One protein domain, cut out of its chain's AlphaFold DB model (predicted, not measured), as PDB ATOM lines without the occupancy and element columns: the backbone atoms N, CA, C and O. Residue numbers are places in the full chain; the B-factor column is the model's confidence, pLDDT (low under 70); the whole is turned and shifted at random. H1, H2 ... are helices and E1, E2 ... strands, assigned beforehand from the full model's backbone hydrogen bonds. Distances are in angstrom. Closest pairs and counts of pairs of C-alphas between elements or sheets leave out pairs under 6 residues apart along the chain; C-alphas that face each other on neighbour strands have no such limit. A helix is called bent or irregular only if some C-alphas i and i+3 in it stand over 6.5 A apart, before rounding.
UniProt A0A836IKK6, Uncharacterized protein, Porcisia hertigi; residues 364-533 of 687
ATOM      1  N   GLY A 364     214.139 156.582 144.190       33.44
ATOM      2  CA  GLY A 364     212.946 156.173 143.462       33.44
ATOM      3  C   GLY A 364     213.277 155.827 142.013       33.44
ATOM      4  O   GLY A 364     213.281 156.703 141.148       33.44
ATOM      5  N   HIS A 365     213.505 154.548 141.725       35.88
ATOM      6  CA  HIS A 365     213.401 154.021 140.370       35.88
ATOM      7  C   HIS A 365     211.923 154.021 139.966       35.88
ATOM      8  O   HIS A 365     211.241 153.016 140.104       35.88
ATOM      9  N   ILE A 366     211.400 155.144 139.461       35.53
ATOM     10  CA  ILE A 366     210.153 155.100 138.685       35.53
ATOM     11  C   ILE A 366     210.488 154.293 137.421       35.53
ATOM     12  O   ILE A 366     211.264 154.782 136.586       35.53
ATOM     13  N   PRO A 367     209.996 153.049 137.271       38.47
ATOM     14  CA  PRO A 367     210.408 152.195 136.175       38.47
ATOM     15  C   PRO A 367     209.901 152.825 134.882       38.47
ATOM     16  O   PRO A 367     208.722 153.147 134.764       38.47
ATOM     17  N   GLY A 368     210.815 153.055 133.937       46.62
ATOM     18  CA  GLY A 368     210.498 153.403 132.554       46.62
ATOM     19  C   GLY A 368     211.108 154.665 132.002       46.62
ATOM     20  O   GLY A 368     211.664 154.645 130.909       46.62
ATOM     21  N   PHE A 369     211.042 155.758 132.752       50.50
ATOM     22  CA  PHE A 369     211.549 157.027 132.252       50.50
ATOM     23  C   PHE A 369     213.078 157.130 132.395       50.50
ATOM     24  O   PHE A 369     213.746 157.664 131.517       50.50
ATOM     25  N   ALA A 370     213.667 156.527 133.436       47.12
ATOM     26  CA  ALA A 370     215.116 156.540 133.668       47.12
ATOM     27  C   ALA A 370     215.922 155.743 132.619       47.12
ATOM     28  O   ALA A 370     217.001 156.174 132.210       47.12
ATOM     29  N   SER A 371     215.401 154.604 132.142       50.06
ATOM     30  CA  SER A 371     216.016 153.844 131.041       50.06
ATOM     31  C   SER A 371     215.884 154.582 129.709       50.06
ATOM     32  O   SER A 371     216.826 154.595 128.918       50.06
ATOM     33  N   LEU A 372     214.741 155.240 129.489       52.81
ATOM     34  CA  LEU A 372     214.495 156.060 128.311       52.81
ATOM     35  C   LEU A 372     215.426 157.282 128.294       52.81
ATOM     36  O   LEU A 372     216.113 157.494 127.308       52.81
ATOM     37  N   LEU A 373     215.536 158.029 129.399       56.62
ATOM     38  CA  LEU A 373     216.444 159.175 129.552       56.62
ATOM     39  C   LEU A 373     217.893 158.831 129.214       56.62
ATOM     40  O   LEU A 373     218.545 159.572 128.477       56.62
ATOM     41  N   ARG A 374     218.374 157.690 129.729       56.56
ATOM     42  CA  ARG A 374     219.735 157.199 129.490       56.56
ATOM     43  C   ARG A 374     220.004 156.953 128.004       56.56
ATOM     44  O   ARG A 374     221.099 157.232 127.533       56.56
ATOM     45  N   ASN A 375     218.997 156.476 127.275       52.34
ATOM     46  CA  ASN A 375     219.076 156.244 125.831       52.34
ATOM     47  C   ASN A 375     218.794 157.518 125.006       52.34
ATOM     48  O   ASN A 375     219.271 157.641 123.884       52.34
ATOM     49  N   ILE A 376     218.031 158.473 125.549       49.66
ATOM     50  CA  ILE A 376     217.622 159.723 124.885       49.66
ATOM     51  C   ILE A 376     218.761 160.752 124.826       49.66
ATOM     52  O   ILE A 376     218.790 161.574 123.907       49.66
ATOM     53  N   THR A 377     219.697 160.708 125.779       52.72
ATOM     54  CA  THR A 377     220.802 161.672 125.903       52.72
ATOM     55  C   THR A 377     222.169 160.980 125.794       52.72
ATOM     56  O   THR A 377     222.751 160.596 126.809       52.72
ATOM     57  N   PRO A 378     222.718 160.789 124.576       50.06
ATOM     58  CA  PRO A 378     224.058 160.225 124.410       50.06
ATOM     59  C   PRO A 378     225.099 161.126 125.094       50.06
ATOM     60  O   PRO A 378     225.172 162.320 124.813       50.06
ATOM     61  N   GLY A 379     225.873 160.558 126.024       52.34
ATOM     62  CA  GLY A 379     226.819 161.295 126.874       52.34
ATOM     63  C   GLY A 379     226.282 161.682 128.258       52.34
ATOM     64  O   GLY A 379     227.032 162.242 129.056       52.34
ATOM     65  N   ALA A 380     225.022 161.362 128.576       52.38
ATOM     66  CA  ALA A 380     224.490 161.563 129.917       52.38
ATOM     67  C   ALA A 380     225.235 160.719 130.970       52.38
ATOM     68  O   ALA A 380     225.703 159.611 130.674       52.38
ATOM     69  N   PRO A 381     225.345 161.232 132.207       56.62
ATOM     70  CA  PRO A 381     226.017 160.542 133.299       56.62
ATOM     71  C   PRO A 381     225.488 159.115 133.506       56.62
ATOM     72  O   PRO A 381     224.293 158.850 133.375       56.62
ATOM     73  N   LYS A 382     226.388 158.175 133.847       55.41
ATOM     74  CA  LYS A 382     226.063 156.736 133.966       55.41
ATOM     75  C   LYS A 382     224.969 156.436 135.005       55.41
ATOM     76  O   LYS A 382     224.344 155.382 134.893       55.41
ATOM     77  N   ALA A 383     224.736 157.337 135.963       63.75
ATOM     78  CA  ALA A 383     223.693 157.239 136.979       63.75
ATOM     79  C   ALA A 383     222.937 158.576 137.122       63.75
ATOM     80  O   ALA A 383     223.531 159.602 137.458       63.75
ATOM     81  N   ILE A 384     221.623 158.548 136.873       68.56
ATOM     82  CA  ILE A 384     220.688 159.641 137.169       68.56
ATOM     83  C   ILE A 384     219.857 159.199 138.373       68.56
ATOM     84  O   ILE A 384     219.232 158.140 138.344       68.56
ATOM     85  N   THR A 385     219.849 160.020 139.412       71.94
ATOM     86  CA  THR A 385     219.066 159.840 140.634       71.94
ATOM     87  C   THR A 385     218.011 160.938 140.696       71.94
ATOM     88  O   THR A 385     218.306 162.103 140.433       71.94
ATOM     89  N   VAL A 386     216.762 160.567 140.975       73.25
ATOM     90  CA  VAL A 386     215.651 161.516 141.110       73.25
ATOM     91  C   VAL A 386     215.265 161.577 142.581       73.25
ATOM     92  O   VAL A 386     214.856 160.569 143.154       73.25
ATOM     93  N   GLU A 387     215.412 162.755 143.179       77.88
ATOM     94  CA  GLU A 387     214.993 163.051 144.547       77.88
ATOM     95  C   GLU A 387     213.676 163.826 144.516       77.88
ATOM     96  O   GLU A 387     213.494 164.730 143.699       77.88
ATOM     97  N   TRP A 388     212.747 163.480 145.404       80.25
ATOM     98  CA  TRP A 388     211.434 164.120 145.471       80.25
ATOM     99  C   TRP A 388     211.374 165.086 146.643       80.25
ATOM    100  O   TRP A 388     211.580 164.688 147.788       80.25
ATOM    101  N   GLU A 389     211.041 166.341 146.353       83.31
ATOM    102  CA  GLU A 389     210.843 167.376 147.364       83.31
ATOM    103  C   GLU A 389     209.348 167.674 147.518       83.31
ATOM    104  O   GLU A 389     208.627 167.928 146.547       83.31
ATOM    105  N   GLN A 390     208.872 167.630 148.762       84.81
ATOM    106  CA  GLN A 390     207.479 167.908 149.087       84.81
ATOM    107  C   GLN A 390     207.203 169.404 148.915       84.81
ATOM    108  O   GLN A 390     207.710 170.239 149.658       84.81
ATOM    109  N   SER A 391     206.354 169.733 147.950       87.19
ATOM    110  CA  SER A 391     205.750 171.053 147.813       87.19
ATOM    111  C   SER A 391     204.531 171.163 148.721       87.19
ATOM    112  O   SER A 391     203.795 170.195 148.930       87.19
ATOM    113  N   PHE A 392     204.323 172.356 149.267       90.06
ATOM    114  CA  PHE A 392     203.227 172.619 150.196       90.06
ATOM    115  C   PHE A 392     201.974 173.154 149.514       90.06
ATOM    116  O   PHE A 392     200.872 172.869 149.975       90.06
ATOM    117  N   LEU A 393     202.157 173.927 148.444       90.81
ATOM    118  CA  LEU A 393     201.082 174.633 147.767       90.81
ATOM    119  C   LEU A 393     201.491 174.943 146.326       90.81
ATOM    120  O   LEU A 393     202.638 175.322 146.071       90.81
ATOM    121  N   SER A 394     200.558 174.822 145.386       91.81
ATOM    122  CA  SER A 394     200.761 175.248 143.996       91.81
ATOM    123  C   SER A 394     199.782 176.353 143.601       91.81
ATOM    124  O   SER A 394     198.681 176.451 144.135       91.81
ATOM    125  N   ARG A 395     200.147 177.177 142.608       93.88
ATOM    126  CA  ARG A 395     199.234 178.211 142.079       93.88
ATOM    127  C   ARG A 395     197.950 177.606 141.500       93.88
ATOM    128  O   ARG A 395     196.887 178.205 141.635       93.88
ATOM    129  N   ALA A 396     198.055 176.438 140.864       93.38
ATOM    130  CA  ALA A 396     196.915 175.728 140.287       93.38
ATOM    131  C   ALA A 396     195.941 175.255 141.375       93.38
ATOM    132  O   ALA A 396     194.740 175.466 141.253       93.38
ATOM    133  N   GLU A 397     196.473 174.710 142.468       94.81
ATOM    134  CA  GLU A 397     195.701 174.266 143.630       94.81
ATOM    135  C   GLU A 397     194.997 175.428 144.339       94.81
ATOM    136  O   GLU A 397     193.784 175.377 144.516       94.81
ATOM    137  N   VAL A 398     195.705 176.528 144.636       96.75
ATOM    138  CA  VAL A 398     195.085 177.736 145.225       96.75
ATOM    139  C   VAL A 398     193.949 178.245 144.347       96.75
ATOM    140  O   VAL A 398     192.863 178.553 144.834       96.75
ATOM    141  N   THR A 399     194.181 178.307 143.036       97.69
ATOM    142  CA  THR A 399     193.159 178.749 142.084       97.69
ATOM    143  C   THR A 399     191.966 177.792 142.082       97.69
ATOM    144  O   THR A 399     190.829 178.253 142.080       97.69
ATOM    145  N   ALA A 400     192.189 176.476 142.145       97.75
ATOM    146  CA  ALA A 400     191.116 175.489 142.234       97.75
ATOM    147  C   ALA A 400     190.270 175.654 143.506       97.75
ATOM    148  O   ALA A 400     189.044 175.631 143.427       97.75
ATOM    149  N   VAL A 401     190.901 175.899 144.657       98.19
ATOM    150  CA  VAL A 401     190.210 176.146 145.934       98.19
ATOM    151  C   VAL A 401     189.370 177.420 145.869       98.19
ATOM    152  O   VAL A 401     188.207 177.409 146.272       98.19
ATOM    153  N   LEU A 402     189.911 178.502 145.301       98.25
ATOM    154  CA  LEU A 402     189.167 179.748 145.094       98.25
ATOM    155  C   LEU A 402     187.982 179.559 144.138       98.25
ATOM    156  O   LEU A 402     186.919 180.133 144.360       98.25
ATOM    157  N   LEU A 403     188.134 178.730 143.105       98.50
ATOM    158  CA  LEU A 403     187.035 178.375 142.210       98.50
ATOM    159  C   LEU A 403     185.970 177.551 142.945       98.50
ATOM    160  O   LEU A 403     184.793 177.870 142.850       98.50
ATOM    161  N   PHE A 404     186.335 176.546 143.741       98.44
ATOM    162  CA  PHE A 404     185.356 175.798 144.540       98.44
ATOM    163  C   PHE A 404     184.638 176.681 145.567       98.44
ATOM    164  O   PHE A 404     183.427 176.556 145.743       98.44
ATOM    165  N   MET A 405     185.344 177.635 146.174       98.25
ATOM    166  CA  MET A 405     184.743 178.656 147.029       98.25
ATOM    167  C   MET A 405     183.780 179.563 146.240       98.25
ATOM    168  O   MET A 405     182.660 179.806 146.686       98.25
ATOM    169  N   LEU A 406     184.157 180.017 145.040       98.25
ATOM    170  CA  LEU A 406     183.274 180.785 144.157       98.25
ATOM    171  C   LEU A 406     182.029 179.973 143.770       98.25
ATOM    172  O   LEU A 406     180.917 180.493 143.826       98.25
ATOM    173  N   ALA A 407     182.183 178.689 143.452       98.25
ATOM    174  CA  ALA A 407     181.064 177.786 143.201       98.25
ATOM    175  C   ALA A 407     180.152 177.653 144.429       98.25
ATOM    176  O   ALA A 407     178.932 177.602 144.278       98.25
ATOM    177  N   GLY A 408     180.725 177.698 145.636       97.62
ATOM    178  CA  GLY A 408     179.987 177.759 146.895       97.62
ATOM    179  C   GLY A 408     179.115 178.995 147.032       97.62
ATOM    180  O   GLY A 408     178.096 178.916 147.699       97.62
ATOM    181  N   THR A 409     179.435 180.107 146.362       97.62
ATOM    182  CA  THR A 409     178.542 181.279 146.298       97.62
ATOM    183  C   THR A 409     177.388 181.103 145.313       97.62
ATOM    184  O   THR A 409     176.401 181.822 145.405       97.62
ATOM    185  N   LEU A 410     177.485 180.166 144.367       96.69
ATOM    186  CA  LEU A 410     176.408 179.861 143.425       96.69
ATOM    187  C   LEU A 410     175.458 178.814 144.007       96.69
ATOM    188  O   LEU A 410     174.247 178.925 143.838       96.69
ATOM    189  N   ARG A 411     176.003 177.787 144.676       94.56
ATOM    190  CA  ARG A 411     175.225 176.674 145.230       94.56
ATOM    191  C   ARG A 411     175.854 176.118 146.505       94.56
ATOM    192  O   ARG A 411     177.063 175.910 146.585       94.56
ATOM    193  N   SER A 412     175.005 175.752 147.461       92.56
ATOM    194  CA  SER A 412     175.395 175.151 148.744       92.56
ATOM    195  C   SER A 412     176.146 173.818 148.604       92.56
ATOM    196  O   SER A 412     177.025 173.508 149.407       92.56
ATOM    197  N   ASN A 413     175.849 173.032 147.565       92.31
ATOM    198  CA  ASN A 413     176.448 171.715 147.336       92.31
ATOM    199  C   ASN A 413     177.911 171.760 146.860       92.31
ATOM    200  O   ASN A 413     178.544 170.703 146.770       92.31
ATOM    201  N   ALA A 414     178.482 172.946 146.609       95.62
ATOM    202  CA  ALA A 414     179.910 173.094 146.314       95.62
ATOM    203  C   ALA A 414     180.807 172.525 147.423       95.62
ATOM    204  O   ALA A 414     181.923 172.098 147.146       95.62
ATOM    205  N   ILE A 415     180.303 172.451 148.662       94.44
ATOM    206  CA  ILE A 415     181.021 171.861 149.799       94.44
ATOM    207  C   ILE A 415     181.499 170.427 149.522       94.44
ATOM    208  O   ILE A 415     182.548 170.013 150.008       94.44
ATOM    209  N   THR A 416     180.781 169.682 148.673       95.69
ATOM    210  CA  THR A 416     181.154 168.314 148.281       95.69
ATOM    211  C   THR A 416     182.475 168.244 147.504       95.69
ATOM    212  O   THR A 416     183.130 167.204 147.515       95.69
ATOM    213  N   TYR A 417     182.920 169.346 146.887       97.25
ATOM    214  CA  TYR A 417     184.171 169.398 146.125       97.25
ATOM    215  C   TYR A 417     185.423 169.405 147.009       97.25
ATOM    216  O   TYR A 417     186.508 169.095 146.519       97.25
ATOM    217  N   ALA A 418     185.288 169.640 148.322       96.88
ATOM    218  CA  ALA A 418     186.374 169.405 149.276       96.88
ATOM    219  C   ALA A 418     186.894 167.953 149.210       96.88
ATOM    220  O   ALA A 418     188.070 167.701 149.472       96.88
ATOM    221  N   GLY A 419     186.050 167.005 148.776       96.19
ATOM    222  CA  GLY A 419     186.439 165.616 148.543       96.19
ATOM    223  C   GLY A 419     187.588 165.447 147.544       96.19
ATOM    224  O   GLY A 419     188.425 164.577 147.756       96.19
ATOM    225  N   PHE A 420     187.704 166.296 146.514       96.50
ATOM    226  CA  PHE A 420     188.805 166.215 145.538       96.50
ATOM    227  C   PHE A 420     190.170 166.555 146.150       96.50
ATOM    228  O   PHE A 420     191.180 166.002 145.727       96.50
ATOM    229  N   LEU A 421     190.203 167.420 147.168       95.50
ATOM    230  CA  LEU A 421     191.428 167.788 147.892       95.50
ATOM    231  C   LEU A 421     191.863 166.679 148.861       95.50
ATOM    232  O   LEU A 421     193.051 166.417 149.037       95.50
ATOM    233  N   LEU A 422     190.886 165.999 149.466       94.88
ATOM    234  CA  LEU A 422     191.102 164.889 150.396       94.88
ATOM    235  C   LEU A 422     191.426 163.570 149.678       94.88
ATOM    236  O   LEU A 422     192.059 162.686 150.256       94.88
ATOM    237  N   PHE A 423     191.005 163.428 148.422       94.75
ATOM    238  CA  PHE A 423     191.080 162.173 147.681       94.75
ATOM    239  C   PHE A 423     192.502 161.596 147.544       94.75
ATOM    240  O   PHE A 423     192.659 160.404 147.818       94.75
ATOM    241  N   PRO A 424     193.559 162.371 147.216       91.38
ATOM    242  CA  PRO A 424     194.920 161.830 147.155       91.38
ATOM    243  C   PRO A 424     195.395 161.230 148.488       91.38
ATOM    244  O   PRO A 424     196.050 160.190 148.495       91.38
ATOM    245  N   PHE A 425     195.016 161.829 149.624       90.50
ATOM    246  CA  PHE A 425     195.335 161.304 150.958       90.50
ATOM    247  C   PHE A 425     194.578 160.009 151.236       90.50
ATOM    248  O   PHE A 425     195.152 159.047 151.739       90.50
ATOM    249  N   PHE A 426     193.298 159.963 150.862       91.88
ATOM    250  CA  PHE A 426     192.497 158.748 150.954       91.88
ATOM    251  C   PHE A 426     193.108 157.611 150.119       91.88
ATOM    252  O   PHE A 426     193.296 156.512 150.638       91.88
ATOM    253  N   MET A 427     193.500 157.873 148.867       89.75
ATOM    254  CA  MET A 427     194.191 156.894 148.018       89.75
ATOM    255  C   MET A 427     195.510 156.434 148.636       89.75
ATOM    256  O   MET A 427     195.794 155.240 148.655       89.75
ATOM    257  N   GLN A 428     196.297 157.352 149.188       88.12
ATOM    258  CA  GLN A 428     197.568 157.015 149.816       88.12
ATOM    259  C   GLN A 428     197.401 156.099 151.040       88.12
ATOM    260  O   GLN A 428     198.191 155.170 151.216       88.12
ATOM    261  N   LEU A 429     196.380 156.346 151.865       88.69
ATOM    262  CA  LEU A 429     196.102 155.578 153.082       88.69
ATOM    263  C   LEU A 429     195.434 154.229 152.793       88.69
ATOM    264  O   LEU A 429     195.797 153.222 153.395       88.69
ATOM    265  N   VAL A 430     194.458 154.204 151.883       88.44
ATOM    266  CA  VAL A 430     193.597 153.033 151.650       88.44
ATOM    267  C   VAL A 430     194.113 152.157 150.510       88.44
ATOM    268  O   VAL A 430     194.050 150.932 150.599       88.44
ATOM    269  N   LEU A 431     194.649 152.758 149.441       87.31
ATOM    270  CA  LEU A 431     195.090 152.072 148.219       87.31
ATOM    271  C   LEU A 431     196.499 152.526 147.779       87.31
ATOM    272  O   LEU A 431     196.684 152.999 146.653       87.31
ATOM    273  N   PRO A 432     197.540 152.336 148.611       83.88
ATOM    274  CA  PRO A 432     198.871 152.886 148.349       83.88
ATOM    275  C   PRO A 432     199.511 152.385 147.046       83.88
ATOM    276  O   PRO A 432     200.333 153.078 146.454       83.88
ATOM    277  N   ALA A 433     199.165 151.181 146.580       79.31
ATOM    278  CA  ALA A 433     199.648 150.664 145.298       79.31
ATOM    279  C   ALA A 433     199.048 151.421 144.100       79.31
ATOM    280  O   ALA A 433     199.778 151.768 143.174       79.31
ATOM    281  N   VAL A 434     197.745 151.720 144.149       81.00
ATOM    282  CA  VAL A 434     197.046 152.514 143.124       81.00
ATOM    283  C   VAL A 434     197.571 153.943 143.132       81.00
ATOM    284  O   VAL A 434     197.917 154.484 142.087       81.00
ATOM    285  N   TYR A 435     197.728 154.520 144.322       84.69
ATOM    286  CA  TYR A 435     198.291 155.852 144.488       84.69
ATOM    287  C   TYR A 435     199.697 155.975 143.870       84.69
ATOM    288  O   TYR A 435     199.976 156.927 143.147       84.69
ATOM    289  N   ARG A 436     200.579 154.980 144.063       79.25
ATOM    290  CA  ARG A 436     201.895 154.945 143.392       79.25
ATOM    291  C   ARG A 436     201.771 154.897 141.868       79.25
ATOM    292  O   ARG A 436     202.562 155.539 141.178       79.25
ATOM    293  N   ALA A 437     200.803 154.147 141.341       76.38
ATOM    294  CA  ALA A 437     200.570 154.063 139.903       76.38
ATOM    295  C   ALA A 437     200.101 155.418 139.339       76.38
ATOM    296  O   ALA A 437     200.725 155.929 138.407       76.38
ATOM    297  N   GLN A 438     199.105 156.052 139.974       80.69
ATOM    298  CA  GLN A 438     198.636 157.414 139.669       80.69
ATOM    299  C   GLN A 438     199.783 158.425 139.703       80.69
ATOM    300  O   GLN A 438     199.992 159.185 138.754       80.69
ATOM    301  N   ALA A 439     200.578 158.382 140.773       81.12
ATOM    302  CA  ALA A 439     201.727 159.251 140.930       81.12
ATOM    303  C   ALA A 439     202.747 159.037 139.812       81.12
ATOM    304  O   ALA A 439     203.262 160.009 139.269       81.12
ATOM    305  N   SER A 440     203.007 157.797 139.396       75.31
ATOM    306  CA  SER A 440     203.979 157.541 138.331       75.31
ATOM    307  C   SER A 440     203.567 158.149 136.980       75.31
ATOM    308  O   SER A 440     204.408 158.758 136.315       75.31
ATOM    309  N   ALA A 441     202.281 158.084 136.611       75.62
ATOM    310  CA  ALA A 441     201.758 158.684 135.378       75.62
ATOM    311  C   ALA A 441     201.928 160.218 135.342       75.62
ATOM    312  O   ALA A 441     202.324 160.788 134.317       75.62
ATOM    313  N   VAL A 442     201.683 160.866 136.485       81.69
ATOM    314  CA  VAL A 442     201.739 162.324 136.682       81.69
ATOM    315  C   VAL A 442     203.184 162.823 136.768       81.69
ATOM    316  O   VAL A 442     203.558 163.817 136.142       81.69
ATOM    317  N   LEU A 443     204.026 162.112 137.516       82.25
ATOM    318  CA  LEU A 443     205.398 162.517 137.818       82.25
ATOM    319  C   LEU A 443     206.382 162.237 136.675       82.25
ATOM    320  O   LEU A 443     207.462 162.835 136.641       82.25
ATOM    321  N   ALA A 444     206.023 161.386 135.709       79.62
ATOM    322  CA  ALA A 444     206.843 161.117 134.527       79.62
ATOM    323  C   ALA A 444     207.192 162.402 133.752       79.62
ATOM    324  O   ALA A 444     208.345 162.615 133.393       79.62
ATOM    325  N   GLY A 445     206.232 163.310 133.546       82.62
ATOM    326  CA  GLY A 445     206.489 164.569 132.835       82.62
ATOM    327  C   GLY A 445     207.337 165.564 133.633       82.62
ATOM    328  O   GLY A 445     208.234 166.207 133.083       82.62
ATOM    329  N   VAL A 446     207.098 165.654 134.945       83.25
ATOM    330  CA  VAL A 446     207.851 166.537 135.855       83.25
ATOM    331  C   VAL A 446     209.310 166.088 135.958       83.25
ATOM    332  O   VAL A 446     210.225 166.902 135.799       83.25
ATOM    333  N   SER A 447     209.538 164.787 136.154       80.06
ATOM    334  CA  SER A 447     210.887 164.206 136.182       80.06
ATOM    335  C   SER A 447     211.601 164.387 134.843       80.06
ATOM    336  O   SER A 447     212.745 164.839 134.818       80.06
ATOM    337  N   ALA A 448     210.906 164.158 133.724       80.25
ATOM    338  CA  ALA A 448     211.414 164.418 132.380       80.25
ATOM    339  C   ALA A 448     211.921 165.827 132.172       80.25
ATOM    340  O   ALA A 448     213.051 166.030 131.725       80.25
ATOM    341  N   ARG A 449     211.095 166.807 132.514       84.69
ATOM    342  CA  ARG A 449     211.459 168.206 132.355       84.69
ATOM    343  C   ARG A 449     212.645 168.587 133.233       84.69
ATOM    344  O   ARG A 449     213.563 169.248 132.751       84.69
ATOM    345  N   THR A 450     212.631 168.157 134.491       82.69
ATOM    346  CA  THR A 450     213.669 168.500 135.470       82.69
ATOM    347  C   THR A 450     215.018 167.923 135.057       82.69
ATOM    348  O   THR A 450     216.010 168.650 134.999       82.69
ATOM    349  N   VAL A 451     215.052 166.644 134.678       79.56
ATOM    350  CA  VAL A 451     216.279 165.985 134.215       79.56
ATOM    351  C   VAL A 451     216.801 166.636 132.935       79.56
ATOM    352  O   VAL A 451     217.976 166.986 132.874       79.56
ATOM    353  N   MET A 452     215.945 166.873 131.935       77.75
ATOM    354  CA  MET A 452     216.373 167.513 130.682       77.75
ATOM    355  C   MET A 452     216.909 168.932 130.904       77.75
ATOM    356  O   MET A 452     217.892 169.320 130.275       77.75
ATOM    357  N   SER A 453     216.308 169.696 131.821       83.12
ATOM    358  CA  SER A 453     216.798 171.028 132.188       83.12
ATOM    359  C   SER A 453     218.182 170.974 132.843       83.12
ATOM    360  O   SER A 453     219.042 171.795 132.529       83.12
ATOM    361  N   LEU A 454     218.422 169.997 133.721       79.50
ATOM    362  CA  LEU A 454     219.721 169.811 134.368       79.50
ATOM    363  C   LEU A 454     220.801 169.362 133.384       79.50
ATOM    364  O   LEU A 454     221.902 169.910 133.408       79.50
ATOM    365  N   ILE A 455     220.478 168.428 132.485       76.12
ATOM    366  CA  ILE A 455     221.398 167.987 131.431       76.12
ATOM    367  C   ILE A 455     221.783 169.172 130.541       76.12
ATOM    368  O   ILE A 455     222.970 169.396 130.325       76.12
ATOM    369  N   ALA A 456     220.813 169.985 130.107       76.81
ATOM    370  CA  ALA A 456     221.072 171.167 129.282       76.81
ATOM    371  C   ALA A 456     222.013 172.182 129.961       76.81
ATOM    372  O   ALA A 456     222.865 172.778 129.301       76.81
ATOM    373  N   LYS A 457     221.908 172.350 131.286       79.12
ATOM    374  CA  LYS A 457     222.824 173.198 132.068       79.12
ATOM    375  C   LYS A 457     224.236 172.611 132.170       79.12
ATOM    376  O   LYS A 457     225.197 173.367 132.254       79.12
ATOM    377  N   GLN A 458     224.371 171.285 132.172       71.62
ATOM    378  CA  GLN A 458     225.652 170.591 132.341       71.62
ATOM    379  C   GLN A 458     226.380 170.264 131.034       71.62
ATOM    380  O   GLN A 458     227.569 169.958 131.086       71.62
ATOM    381  N   SER A 459     225.736 170.384 129.867       61.34
ATOM    382  CA  SER A 459     226.339 170.114 128.546       61.34
ATOM    383  C   SER A 459     227.611 170.922 128.215       61.34
ATOM    384  O   SER A 459     228.263 170.631 127.216       61.34
ATOM    385  N   GLY A 460     227.996 171.905 129.039       57.25
ATOM    386  CA  GLY A 460     229.271 172.629 128.950       57.25
ATOM    387  C   GLY A 460     230.427 172.049 129.786       57.25
ATOM    388  O   GLY A 460     231.548 172.540 129.680       57.25
ATOM    389  N   VAL A 461     230.197 171.024 130.617       58.03
ATOM    390  CA  VAL A 461     231.186 170.489 131.571       58.03
ATOM    391  C   VAL A 461     231.678 169.109 131.114       58.03
ATOM    392  O   VAL A 461     230.935 168.134 131.120       58.03
ATOM    393  N   LYS A 462     232.961 168.999 130.737       54.38
ATOM    394  CA  LYS A 462     233.603 167.800 130.142       54.38
ATOM    395  C   LYS A 462     233.834 166.603 131.096       54.38
ATOM    396  O   LYS A 462     234.698 165.775 130.820       54.38
ATOM    397  N   ASN A 463     233.101 166.463 132.204       53.75
ATOM    398  CA  ASN A 463     233.344 165.374 133.164       53.75
ATOM    399  C   ASN A 463     232.361 164.204 133.014       53.75
ATOM    400  O   ASN A 463     231.217 164.242 133.453       53.75
ATOM    401  N   SER A 464     232.868 163.101 132.465       52.34
ATOM    402  CA  SER A 464     232.159 161.863 132.107       52.34
ATOM    403  C   SER A 464     231.868 160.899 133.277       52.34
ATOM    404  O   SER A 464     231.473 159.753 133.050       52.34
ATOM    405  N   ARG A 465     232.041 161.334 134.537       53.16
ATOM    406  CA  ARG A 465     231.865 160.497 135.748       53.16
ATOM    407  C   ARG A 465     230.875 161.030 136.796       53.16
ATOM    408  O   ARG A 465     230.771 160.419 137.854       53.16
ATOM    409  N   LEU A 466     230.154 162.128 136.553       60.31
ATOM    410  CA  LEU A 466     229.225 162.654 137.564       60.31
ATOM    411  C   LEU A 466     227.998 161.749 137.763       60.31
ATOM    412  O   LEU A 466     227.507 161.141 136.820       60.31
ATOM    413  N   ILE A 467     227.490 161.688 138.992       67.25
ATOM    414  CA  ILE A 467     226.126 161.240 139.297       67.25
ATOM    415  C   ILE A 467     225.242 162.485 139.212       67.25
ATOM    416  O   ILE A 467     225.572 163.507 139.814       67.25
ATOM    417  N   LEU A 468     224.143 162.427 138.459       71.12
ATOM    418  CA  LEU A 468     223.199 163.542 138.381       71.12
ATOM    419  C   LEU A 468     222.077 163.341 139.397       71.12
ATOM    420  O   LEU A 468     221.368 162.338 139.324       71.12
ATOM    421  N   VAL A 469     221.895 164.297 140.306       74.50
ATOM    422  CA  VAL A 469     220.774 164.324 141.254       74.50
ATOM    423  C   VAL A 469     219.757 165.362 140.782       74.50
ATOM    424  O   VAL A 469     220.067 166.549 140.703       74.50
ATOM    425  N   ALA A 470     218.550 164.918 140.431       76.94
ATOM    426  CA  ALA A 470     217.461 165.769 139.970       76.94
ATOM    427  C   ALA A 470     216.375 165.892 141.043       76.94
ATOM    428  O   ALA A 470     215.667 164.926 141.316       76.94
ATOM    429  N   ARG A 471     216.226 167.088 141.619       80.50
ATOM    430  CA  ARG A 471     215.217 167.386 142.644       80.50
ATOM    431  C   ARG A 471     213.905 167.818 142.007       80.50
ATOM    432  O   ARG A 471     213.845 168.856 141.351       80.50
ATOM    433  N   CYS A 472     212.872 167.001 142.170       80.44
ATOM    434  CA  CYS A 472     211.566 167.193 141.556       80.44
ATOM    435  C   CYS A 472     210.527 167.608 142.614       80.44
ATOM    436  O   CYS A 472     210.236 166.813 143.514       80.44
ATOM    437  N   PRO A 473     209.943 168.816 142.513       82.31
ATOM    438  CA  PRO A 473     208.896 169.261 143.426       82.31
ATOM    439  C   PRO A 473     207.564 168.556 143.132       82.31
ATOM    440  O   PRO A 473     207.158 168.443 141.973       82.31
ATOM    441  N   THR A 474     206.862 168.103 144.173       84.06
ATOM    442  CA  THR A 474     205.524 167.495 144.053       84.06
ATOM    443  C   THR A 474     204.629 167.821 145.248       84.06
ATOM    444  O   THR A 474     205.091 167.839 146.385       84.06
ATOM    445  N   LEU A 475     203.333 168.049 145.009       84.56
ATOM    446  CA  LEU A 475     202.330 168.240 146.071       84.56
ATOM    447  C   LEU A 475     202.038 166.966 146.860       84.56
ATOM    448  O   LEU A 475     201.562 167.037 147.994       84.56
ATOM    449  N   HIS A 476     202.312 165.805 146.270       80.69
ATOM    450  CA  HIS A 476     202.053 164.521 146.899       80.69
ATOM    451  C   HIS A 476     203.283 163.610 146.765       80.69
ATOM    452  O   HIS A 476     203.864 163.517 145.676       80.69
ATOM    453  N   PRO A 477     203.722 162.955 147.853       74.44
ATOM    454  CA  PRO A 477     204.938 162.155 147.839       74.44
ATOM    455  C   PRO A 477     204.701 160.857 147.049       74.44
ATOM    456  O   PRO A 477     203.691 160.203 147.280       74.44
ATOM    457  N   PRO A 478     205.598 160.424 146.147       67.62
ATOM    458  CA  PRO A 478     205.389 159.210 145.343       67.62
ATOM    459  C   PRO A 478     205.485 157.899 146.131       67.62
ATOM    460  O   PRO A 478     205.109 156.843 145.630       67.62
ATOM    461  N   LEU A 479     206.030 157.940 147.347       64.81
ATOM    462  CA  LEU A 479     206.213 156.778 148.212       64.81
ATOM    463  C   LEU A 479     205.079 156.709 149.242       64.81
ATOM    464  O   LEU A 479     204.391 157.695 149.487       64.81
ATOM    465  N   GLN A 480     204.947 155.579 149.941       66.00
ATOM    466  CA  GLN A 480     204.047 155.420 151.105       66.00
ATOM    467  C   GLN A 480     204.370 156.370 152.282       66.00
ATOM    468  O   GLN A 480     203.814 156.240 153.368       66.00
ATOM    469  N   ARG A 481     205.273 157.333 152.085       77.25
ATOM    470  CA  ARG A 481     205.638 158.340 153.066       77.25
ATOM    471  C   ARG A 481     204.474 159.300 153.267       77.25
ATOM    472  O   ARG A 481     204.031 159.926 152.310       77.25
ATOM    473  N   MET A 482     204.039 159.463 154.509       80.69
ATOM    474  CA  MET A 482     203.005 160.437 154.844       80.69
ATOM    475  C   MET A 482     203.410 161.851 154.391       80.69
ATOM    476  O   MET A 482     204.590 162.212 154.503       80.69
ATOM    477  N   PRO A 483     202.460 162.658 153.892       84.88
ATOM    478  CA  PRO A 483     202.708 164.053 153.576       84.88
ATOM    479  C   PRO A 483     203.191 164.795 154.820       84.88
ATOM    480  O   PRO A 483     202.809 164.477 155.946       84.88
ATOM    481  N   HIS A 484     204.038 165.797 154.614       88.88
ATOM    482  CA  HIS A 484     204.546 166.621 155.706       88.88
ATOM    483  C   HIS A 484     203.377 167.234 156.517       88.88
ATOM    484  O   HIS A 484     202.415 167.685 155.894       88.88
ATOM    485  N   PRO A 485     203.440 167.330 157.865       91.25
ATOM    486  CA  PRO A 485     202.330 167.831 158.690       91.25
ATOM    487  C   PRO A 485     201.764 169.181 158.229       91.25
ATOM    488  O   PRO A 485     200.553 169.345 158.127       91.25
ATOM    489  N   LEU A 486     202.637 170.115 157.833       92.06
ATOM    490  CA  LEU A 486     202.220 171.395 157.242       92.06
ATOM    491  C   LEU A 486     201.338 171.234 155.991       92.06
ATOM    492  O   LEU A 486     200.396 171.999 155.821       92.06
ATOM    493  N   ARG A 487     201.594 170.239 155.131       91.94
ATOM    494  CA  ARG A 487     200.746 169.969 153.959       91.94
ATOM    495  C   ARG A 487     199.351 169.509 154.387       91.94
ATOM    496  O   ARG A 487     198.378 169.941 153.786       91.94
ATOM    497  N   ILE A 488     199.244 168.696 155.440       92.12
ATOM    498  CA  ILE A 488     197.950 168.279 156.005       92.12
ATOM    499  C   ILE A 488     197.190 169.501 156.542       92.12
ATOM    500  O   ILE A 488     196.017 169.677 156.219       92.12
ATOM    501  N   CYS A 489     197.857 170.384 157.293       95.00
ATOM    502  CA  CYS A 489     197.253 171.629 157.784       95.00
ATOM    503  C   CYS A 489     196.745 172.524 156.644       95.00
ATOM    504  O   CYS A 489     195.663 173.098 156.756       95.00
ATOM    505  N   ILE A 490     197.498 172.619 155.544       95.50
ATOM    506  CA  ILE A 490     197.086 173.373 154.355       95.50
ATOM    507  C   ILE A 490     195.806 172.781 153.760       95.50
ATOM    508  O   ILE A 490     194.866 173.532 153.539       95.50
ATOM    509  N   VAL A 491     195.707 171.461 153.588       95.31
ATOM    510  CA  VAL A 491     194.482 170.833 153.051       95.31
ATOM    511  C   VAL A 491     193.273 171.065 153.946       95.31
ATOM    512  O   VAL A 491     192.185 171.340 153.450       95.31
ATOM    513  N   VAL A 492     193.452 171.012 155.268       96.44
ATOM    514  CA  VAL A 492     192.377 171.352 156.212       96.44
ATOM    515  C   VAL A 492     191.914 172.797 156.007       96.44
ATOM    516  O   VAL A 492     190.710 173.047 155.942       96.44
ATOM    517  N   LEU A 493     192.847 173.740 155.843       96.81
ATOM    518  CA  LEU A 493     192.519 175.134 155.547       96.81
ATOM    519  C   LEU A 493     191.803 175.278 154.195       96.81
ATOM    520  O   LEU A 493     190.815 176.000 154.107       96.81
ATOM    521  N   GLU A 494     192.246 174.558 153.165       97.19
ATOM    522  CA  GLU A 494     191.599 174.544 151.851       97.19
ATOM    523  C   GLU A 494     190.151 174.031 151.948       97.19
ATOM    524  O   GLU A 494     189.241 174.654 151.400       97.19
ATOM    525  N   CYS A 495     189.896 172.963 152.711       97.75
ATOM    526  CA  CYS A 495     188.539 172.476 152.977       97.75
ATOM    527  C   CYS A 495     187.677 173.516 153.712       97.75
ATOM    528  O   CYS A 495     186.504 173.686 153.372       97.75
ATOM    529  N   ILE A 496     188.248 174.245 154.680       96.81
ATOM    530  CA  ILE A 496     187.559 175.348 155.371       96.81
ATOM    531  C   ILE A 496     187.207 176.466 154.380       96.81
ATOM    532  O   ILE A 496     186.081 176.962 154.401       96.81
ATOM    533  N   CYS A 497     188.117 176.830 153.471       97.12
ATOM    534  CA  CYS A 497     187.847 177.817 152.423       97.12
ATOM    535  C   CYS A 497     186.685 177.390 151.514       97.12
ATOM    536  O   CYS A 497     185.815 178.207 151.214       97.12
ATOM    537  N   VAL A 498     186.618 176.112 151.122       97.75
ATOM    538  CA  VAL A 498     185.506 175.579 150.311       97.75
ATOM    539  C   VAL A 498     184.172 175.615 151.071       97.75
ATOM    540  O   VAL A 498     183.135 175.906 150.476       97.75
ATOM    541  N   ALA A 499     184.177 175.372 152.385       96.50
ATOM    542  CA  ALA A 499     182.979 175.430 153.227       96.50
ATOM    543  C   ALA A 499     182.551 176.864 153.606       96.50
ATOM    544  O   ALA A 499     181.411 177.075 154.034       96.50
ATOM    545  N   LEU A 500     183.428 177.860 153.434       96.31
ATOM    546  CA  LEU A 500     183.210 179.226 153.911       96.31
ATOM    547  C   LEU A 500     181.903 179.867 153.408       96.31
ATOM    548  O   LEU A 500     181.189 180.421 154.246       96.31
ATOM    549  N   PRO A 501     181.519 179.787 152.116       96.69
ATOM    550  CA  PRO A 501     180.260 180.367 151.645       96.69
ATOM    551  C   PRO A 501     179.041 179.767 152.350       96.69
ATOM    552  O   PRO A 501     178.122 180.494 152.722       96.69
ATOM    553  N   TYR A 502     179.049 178.453 152.594       95.88
ATOM    554  CA  TYR A 502     177.971 177.768 153.306       95.88
ATOM    555  C   TYR A 502     177.858 178.262 154.749       95.88
ATOM    556  O   TYR A 502     176.774 178.652 155.188       95.88
ATOM    557  N   CYS A 503     178.976 178.308 155.475       95.81
ATOM    558  CA  CYS A 503     179.006 178.804 156.850       95.81
ATOM    559  C   CYS A 503     178.606 180.284 156.933       95.81
ATOM    560  O   CYS A 503     177.815 180.654 157.800       95.81
ATOM    561  N   ALA A 504     179.097 181.118 156.012       95.62
ATOM    562  CA  ALA A 504     178.789 182.542 155.963       95.62
ATOM    563  C   ALA A 504     177.292 182.797 155.735       95.62
ATOM    564  O   ALA A 504     176.701 183.607 156.447       95.62
ATOM    565  N   MET A 505     176.663 182.069 154.805       95.00
ATOM    566  CA  MET A 505     175.224 182.190 154.548       95.00
ATOM    567  C   MET A 505     174.381 181.764 155.750       95.00
ATOM    568  O   MET A 505     173.461 182.480 156.147       95.00
ATOM    569  N   ASN A 506     174.729 180.641 156.380       95.12
ATOM    570  CA  ASN A 506     174.046 180.171 157.584       95.12
ATOM    571  C   ASN A 506     174.183 181.169 158.747       95.12
ATOM    572  O   ASN A 506     173.199 181.485 159.410       95.12
ATOM    573  N   TYR A 507     175.381 181.719 158.962       95.25
ATOM    574  CA  TYR A 507     175.632 182.703 160.015       95.25
ATOM    575  C   TYR A 507     174.900 184.029 159.766       95.25
ATOM    576  O   TYR A 507     174.282 184.580 160.681       95.25
ATOM    577  N   MET A 508     174.928 184.528 158.526       94.94
ATOM    578  CA  MET A 508     174.181 185.722 158.121       94.94
ATOM    579  C   MET A 508     172.686 185.538 158.392       94.94
ATOM    580  O   MET A 508     172.056 186.405 158.997       94.94
ATOM    581  N   GLY A 509     172.138 184.388 157.994       93.31
ATOM    582  CA  GLY A 509     170.742 184.048 158.223       93.31
ATOM    583  C   GLY A 509     170.381 183.958 159.702       93.31
ATOM    584  O   GLY A 509     169.393 184.546 160.140       93.31
ATOM    585  N   TYR A 510     171.230 183.306 160.493       92.94
ATOM    586  CA  TYR A 510     171.060 183.207 161.939       92.94
ATOM    587  C   TYR A 510     171.006 184.592 162.602       92.94
ATOM    588  O   TYR A 510     170.096 184.893 163.374       92.94
ATOM    589  N   ARG A 511     171.936 185.488 162.252       93.69
ATOM    590  CA  ARG A 511     171.953 186.847 162.811       93.69
ATOM    591  C   ARG A 511     170.775 187.702 162.369       93.69
ATOM    592  O   ARG A 511     170.297 188.505 163.163       93.69
ATOM    593  N   ARG A 512     170.349 187.568 161.113       92.81
ATOM    594  CA  ARG A 512     169.326 188.431 160.512       92.81
ATOM    595  C   ARG A 512     167.902 187.994 160.834       92.81
ATOM    596  O   ARG A 512     167.049 188.858 160.971       92.81
ATOM    597  N   PHE A 513     167.645 186.691 160.953       92.25
ATOM    598  CA  PHE A 513     166.292 186.151 161.114       92.25
ATOM    599  C   PHE A 513     166.094 185.477 162.472       92.25
ATOM    600  O   PHE A 513     165.161 185.823 163.195       92.25
ATOM    601  N   VAL A 514     167.005 184.582 162.867       89.56
ATOM    602  CA  VAL A 514     166.830 183.782 164.089       89.56
ATOM    603  C   VAL A 514     166.888 184.658 165.335       89.56
ATOM    604  O   VAL A 514     165.965 184.625 166.137       89.56
ATOM    605  N   LEU A 515     167.934 185.470 165.507       88.19
ATOM    606  CA  LEU A 515     168.072 186.307 166.706       88.19
ATOM    607  C   LEU A 515     166.919 187.323 166.879       88.19
ATOM    608  O   LEU A 515     166.322 187.335 167.961       88.19
ATOM    609  N   PRO A 516     166.565 188.140 165.864       91.50
ATOM    610  CA  PRO A 516     165.569 189.194 166.046       91.50
ATOM    611  C   PRO A 516     164.113 188.740 165.876       91.50
ATOM    612  O   PRO A 516     163.258 189.273 166.573       91.50
ATOM    613  N   MET A 517     163.810 187.798 164.972       88.12
ATOM    614  CA  MET A 517     162.425 187.567 164.523       88.12
ATOM    615  C   MET A 517     161.816 186.239 164.976       88.12
ATOM    616  O   MET A 517     160.598 186.157 165.097       88.12
ATOM    617  N   TRP A 518     162.617 185.198 165.224       88.81
ATOM    618  CA  TRP A 518     162.065 183.900 165.628       88.81
ATOM    619  C   TRP A 518     161.545 183.901 167.069       88.81
ATOM    620  O   TRP A 518     162.120 184.536 167.964       88.81
ATOM    621  N   ASP A 519     160.474 183.136 167.287       89.44
ATOM    622  CA  ASP A 519     159.901 182.872 168.605       89.44
ATOM    623  C   ASP A 519     160.811 181.972 169.467       89.44
ATOM    624  O   ASP A 519     161.820 181.420 169.011       89.44
ATOM    625  N   ALA A 520     160.475 181.843 170.754       88.56
ATOM    626  CA  ALA A 520     161.266 181.056 171.700       88.56
ATOM    627  C   ALA A 520     161.343 179.567 171.313       88.56
ATOM    628  O   ALA A 520     162.384 178.936 171.495       88.56
ATOM    629  N   THR A 521     160.276 179.016 170.732       87.50
ATOM    630  CA  THR A 521     160.183 177.616 170.293       87.50
ATOM    631  C   THR A 521     161.112 177.295 169.122       87.50
ATOM    632  O   THR A 521     161.861 176.318 169.174       87.50
ATOM    633  N   LEU A 522     161.133 178.128 168.083       83.81
ATOM    634  CA  LEU A 522     162.009 177.975 166.922       83.81
ATOM    635  C   LEU A 522     163.473 178.246 167.288       83.81
ATOM    636  O   LEU A 522     164.365 177.538 166.815       83.81
ATOM    637  N   LYS A 523     163.729 179.209 168.185       87.00
ATOM    638  CA  LYS A 523     165.065 179.445 168.760       87.00
ATOM    639  C   LYS A 523     165.571 178.234 169.543       87.00
ATOM    640  O   LYS A 523     166.729 177.855 169.376       87.00
ATOM    641  N   ALA A 524     164.715 177.590 170.336       87.31
ATOM    642  CA  ALA A 524     165.069 176.364 171.046       87.31
ATOM    643  C   ALA A 524     165.376 175.203 170.081       87.31
ATOM    644  O   ALA A 524     166.308 174.442 170.325       87.31
ATOM    645  N   ARG A 525     164.649 175.101 168.956       86.25
ATOM    646  CA  ARG A 525     164.855 174.052 167.941       86.25
ATOM    647  C   ARG A 525     166.222 174.133 167.253       86.25
ATOM    648  O   ARG A 525     166.848 173.100 167.035       86.25
ATOM    649  N   ILE A 526     166.682 175.331 166.883       85.88
ATOM    650  CA  ILE A 526     167.999 175.514 166.242       85.88
ATOM    651  C   ILE A 526     169.149 175.581 167.258       85.88
ATOM    652  O   ILE A 526     170.277 175.180 166.959       85.88
ATOM    653  N   GLY A 527     168.874 176.083 168.464       83.88
ATOM    654  CA  GLY A 527     169.875 176.320 169.499       83.88
ATOM    655  C   GLY A 527     170.943 177.332 169.067       83.88
ATOM    656  O   GLY A 527     170.679 178.298 168.346       83.88
ATOM    657  N   HIS A 528     172.185 177.103 169.501       80.38
ATOM    658  CA  HIS A 528     173.351 177.926 169.137       80.38
ATOM    659  C   HIS A 528     174.057 177.461 167.848       80.38
ATOM    660  O   HIS A 528     175.042 178.061 167.418       80.38
ATOM    661  N   ALA A 529     173.560 176.396 167.217       87.00
ATOM    662  CA  ALA A 529     174.153 175.785 166.036       87.00
ATOM    663  C   ALA A 529     173.709 176.511 164.759       87.00
ATOM    664  O   ALA A 529     172.823 176.050 164.039       87.00
ATOM    665  N   PHE A 530     174.337 177.651 164.448       90.50
ATOM    666  CA  PHE A 530     173.971 178.449 163.269       90.50
ATOM    667  C   PHE A 530     174.033 177.650 161.954       90.50
ATOM    668  O   PHE A 530     173.270 177.926 161.035       90.50
ATOM    669  N   TRP A 531     174.904 176.638 161.870       87.12
ATOM    670  CA  TRP A 531     175.056 175.754 160.707       87.12
ATOM    671  C   TRP A 531     173.822 174.885 160.407       87.12
ATOM    672  O   TRP A 531     173.719 174.360 159.302       87.12
ATOM    673  N   ASN A 532     172.872 174.763 161.341       89.00
ATOM    674  CA  ASN A 532     171.613 174.044 161.125       89.00
ATOM    675  C   ASN A 532     170.531 174.897 160.440       89.00
ATOM    676  O   ASN A 532     169.457 174.378 160.137       89.00
ATOM    677  N   MET A 533     170.791 176.180 160.159       90.81
ATOM    678  CA  MET A 533     169.805 177.075 159.546       90.81
ATOM    679  C   MET A 533     169.361 176.584 158.161       90.81
ATOM    680  O   MET A 533     168.168 176.489 157.890       90.81
TER     681      MET A 533
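This is residues 364 to 533 of the 687 residues of an uncharacterized protein of Porcisia hertigi (UniProt A0A836IKK6). This is a long, thin rod with three parts in a row: at one end a two-stranded ribbon, E1 beside E2, with helix arm H4b packed on it and H1 near H4b; in the middle a bundle of H2, H3 and H5a; at the other end H5b, with H6 and H7 folded back along it. H4a leads from the bundle's H3 back to the ribbon end. The printed part has 170 residues, in the order H1 E1 H2 H3 H4 E2 H5 H6 H7, mostly helix; the sheet E1 = E2 is parallel. The whole is extended, with a radius of gyration of the C-alphas of 24.1 A and spans of 84 by 32 by 24 A.

E1, residues 383 to 390, is 22.9 A long and begins at C-alpha 383 (223.693, 157.239, 136.979); E2, residues 467 to 474, is 22.0 A long. H1 is residues 369 to 376. H2, residues 395 to 410, measures 22.9 A. H3, residues 412 to 430, measures 28.8 A and is only just irregular, with C-alphas 421 and 424 6.9 A apart and a kink of 50 degrees near residue 424. H4, residues 432 to 458, was assigned as one helix by its hydrogen bonds but is bent, with C-alphas 442 and 445 6.5 A apart; its arms are H4a, 432 to 442, and H4b, 445 to 458, 20.1 A long. H5, residues 485 to 517, likewise assigned as one helix, is bent, with C-alphas 498 and 501 7.2 A apart; its arms are H5a, 485 to 498, 20.3 A, and H5b, 501 to 517, 23.1 A, itself irregular, with C-alphas 512 and 515 6.7 A apart. H6 is residues 520 to 526, and H7, residues 530 to 533, ends at C-alpha 533 (169.805, 177.075, 159.546).

E1 and E2 are parallel at 25 degrees, with N 387 and O 470 2.9 A apart, within hydrogen-bond range. With H2, H3 and H4 between them they form a strand-helix-strand unit, two parallel neighbour strands joined through helices. The closest C-alphas of H4b and E2 are those of Val 451 and Ala 470, 5.9 A. H1 and H4b are close but not clearly touching, Phe 369 to Ala 448 7.4 A between C-alphas. H4a and H4b stand at a steep tilt of 53 degrees. H3 touches H4a, C-alphas of Gln 428 and Tyr 435 5.5 A apart, only just about perpendicular at 72 degrees. H2, H3 and H5a form an up-and-down bundle, each running against the one before. H2 and H3, a hairpin, touch at Gly 408 and Ala 414, their closest C-alphas, 4.7 A. H3 touches H5a with residues 414 to 422 alone, opposite ways at a shallow tilt of 21 degrees, closest C-alphas Ala 418 and Cys 495, 5.3 A. H5a and H5b stand at a steep tilt of 52 degrees. H5b touches H7, C-alphas of Asn 506 and Trp 531 5.5 A apart; H5b and H6 are close but not clearly touching, 6.6 A between the C-alphas of Val 514 and Lys 523. Every O i to N i+4 pair is within hydrogen-bond range in H1, H2, H4a, H4b, H5a and H6; in H5b 11 of 13 are, in H3 7 of 15, beside 12 of 16 O i to N i+3 pairs, and H7 is too short for an i+4 pair.

The two C-alphas farthest apart, Lys 462 and Asp 519, are 84.5 A from each other. The printed part has no cut and no long link. The mean pLDDT of the printed part is 81.8; residues 364 to 384, 459 to 467 and 478 to 480 are under 70.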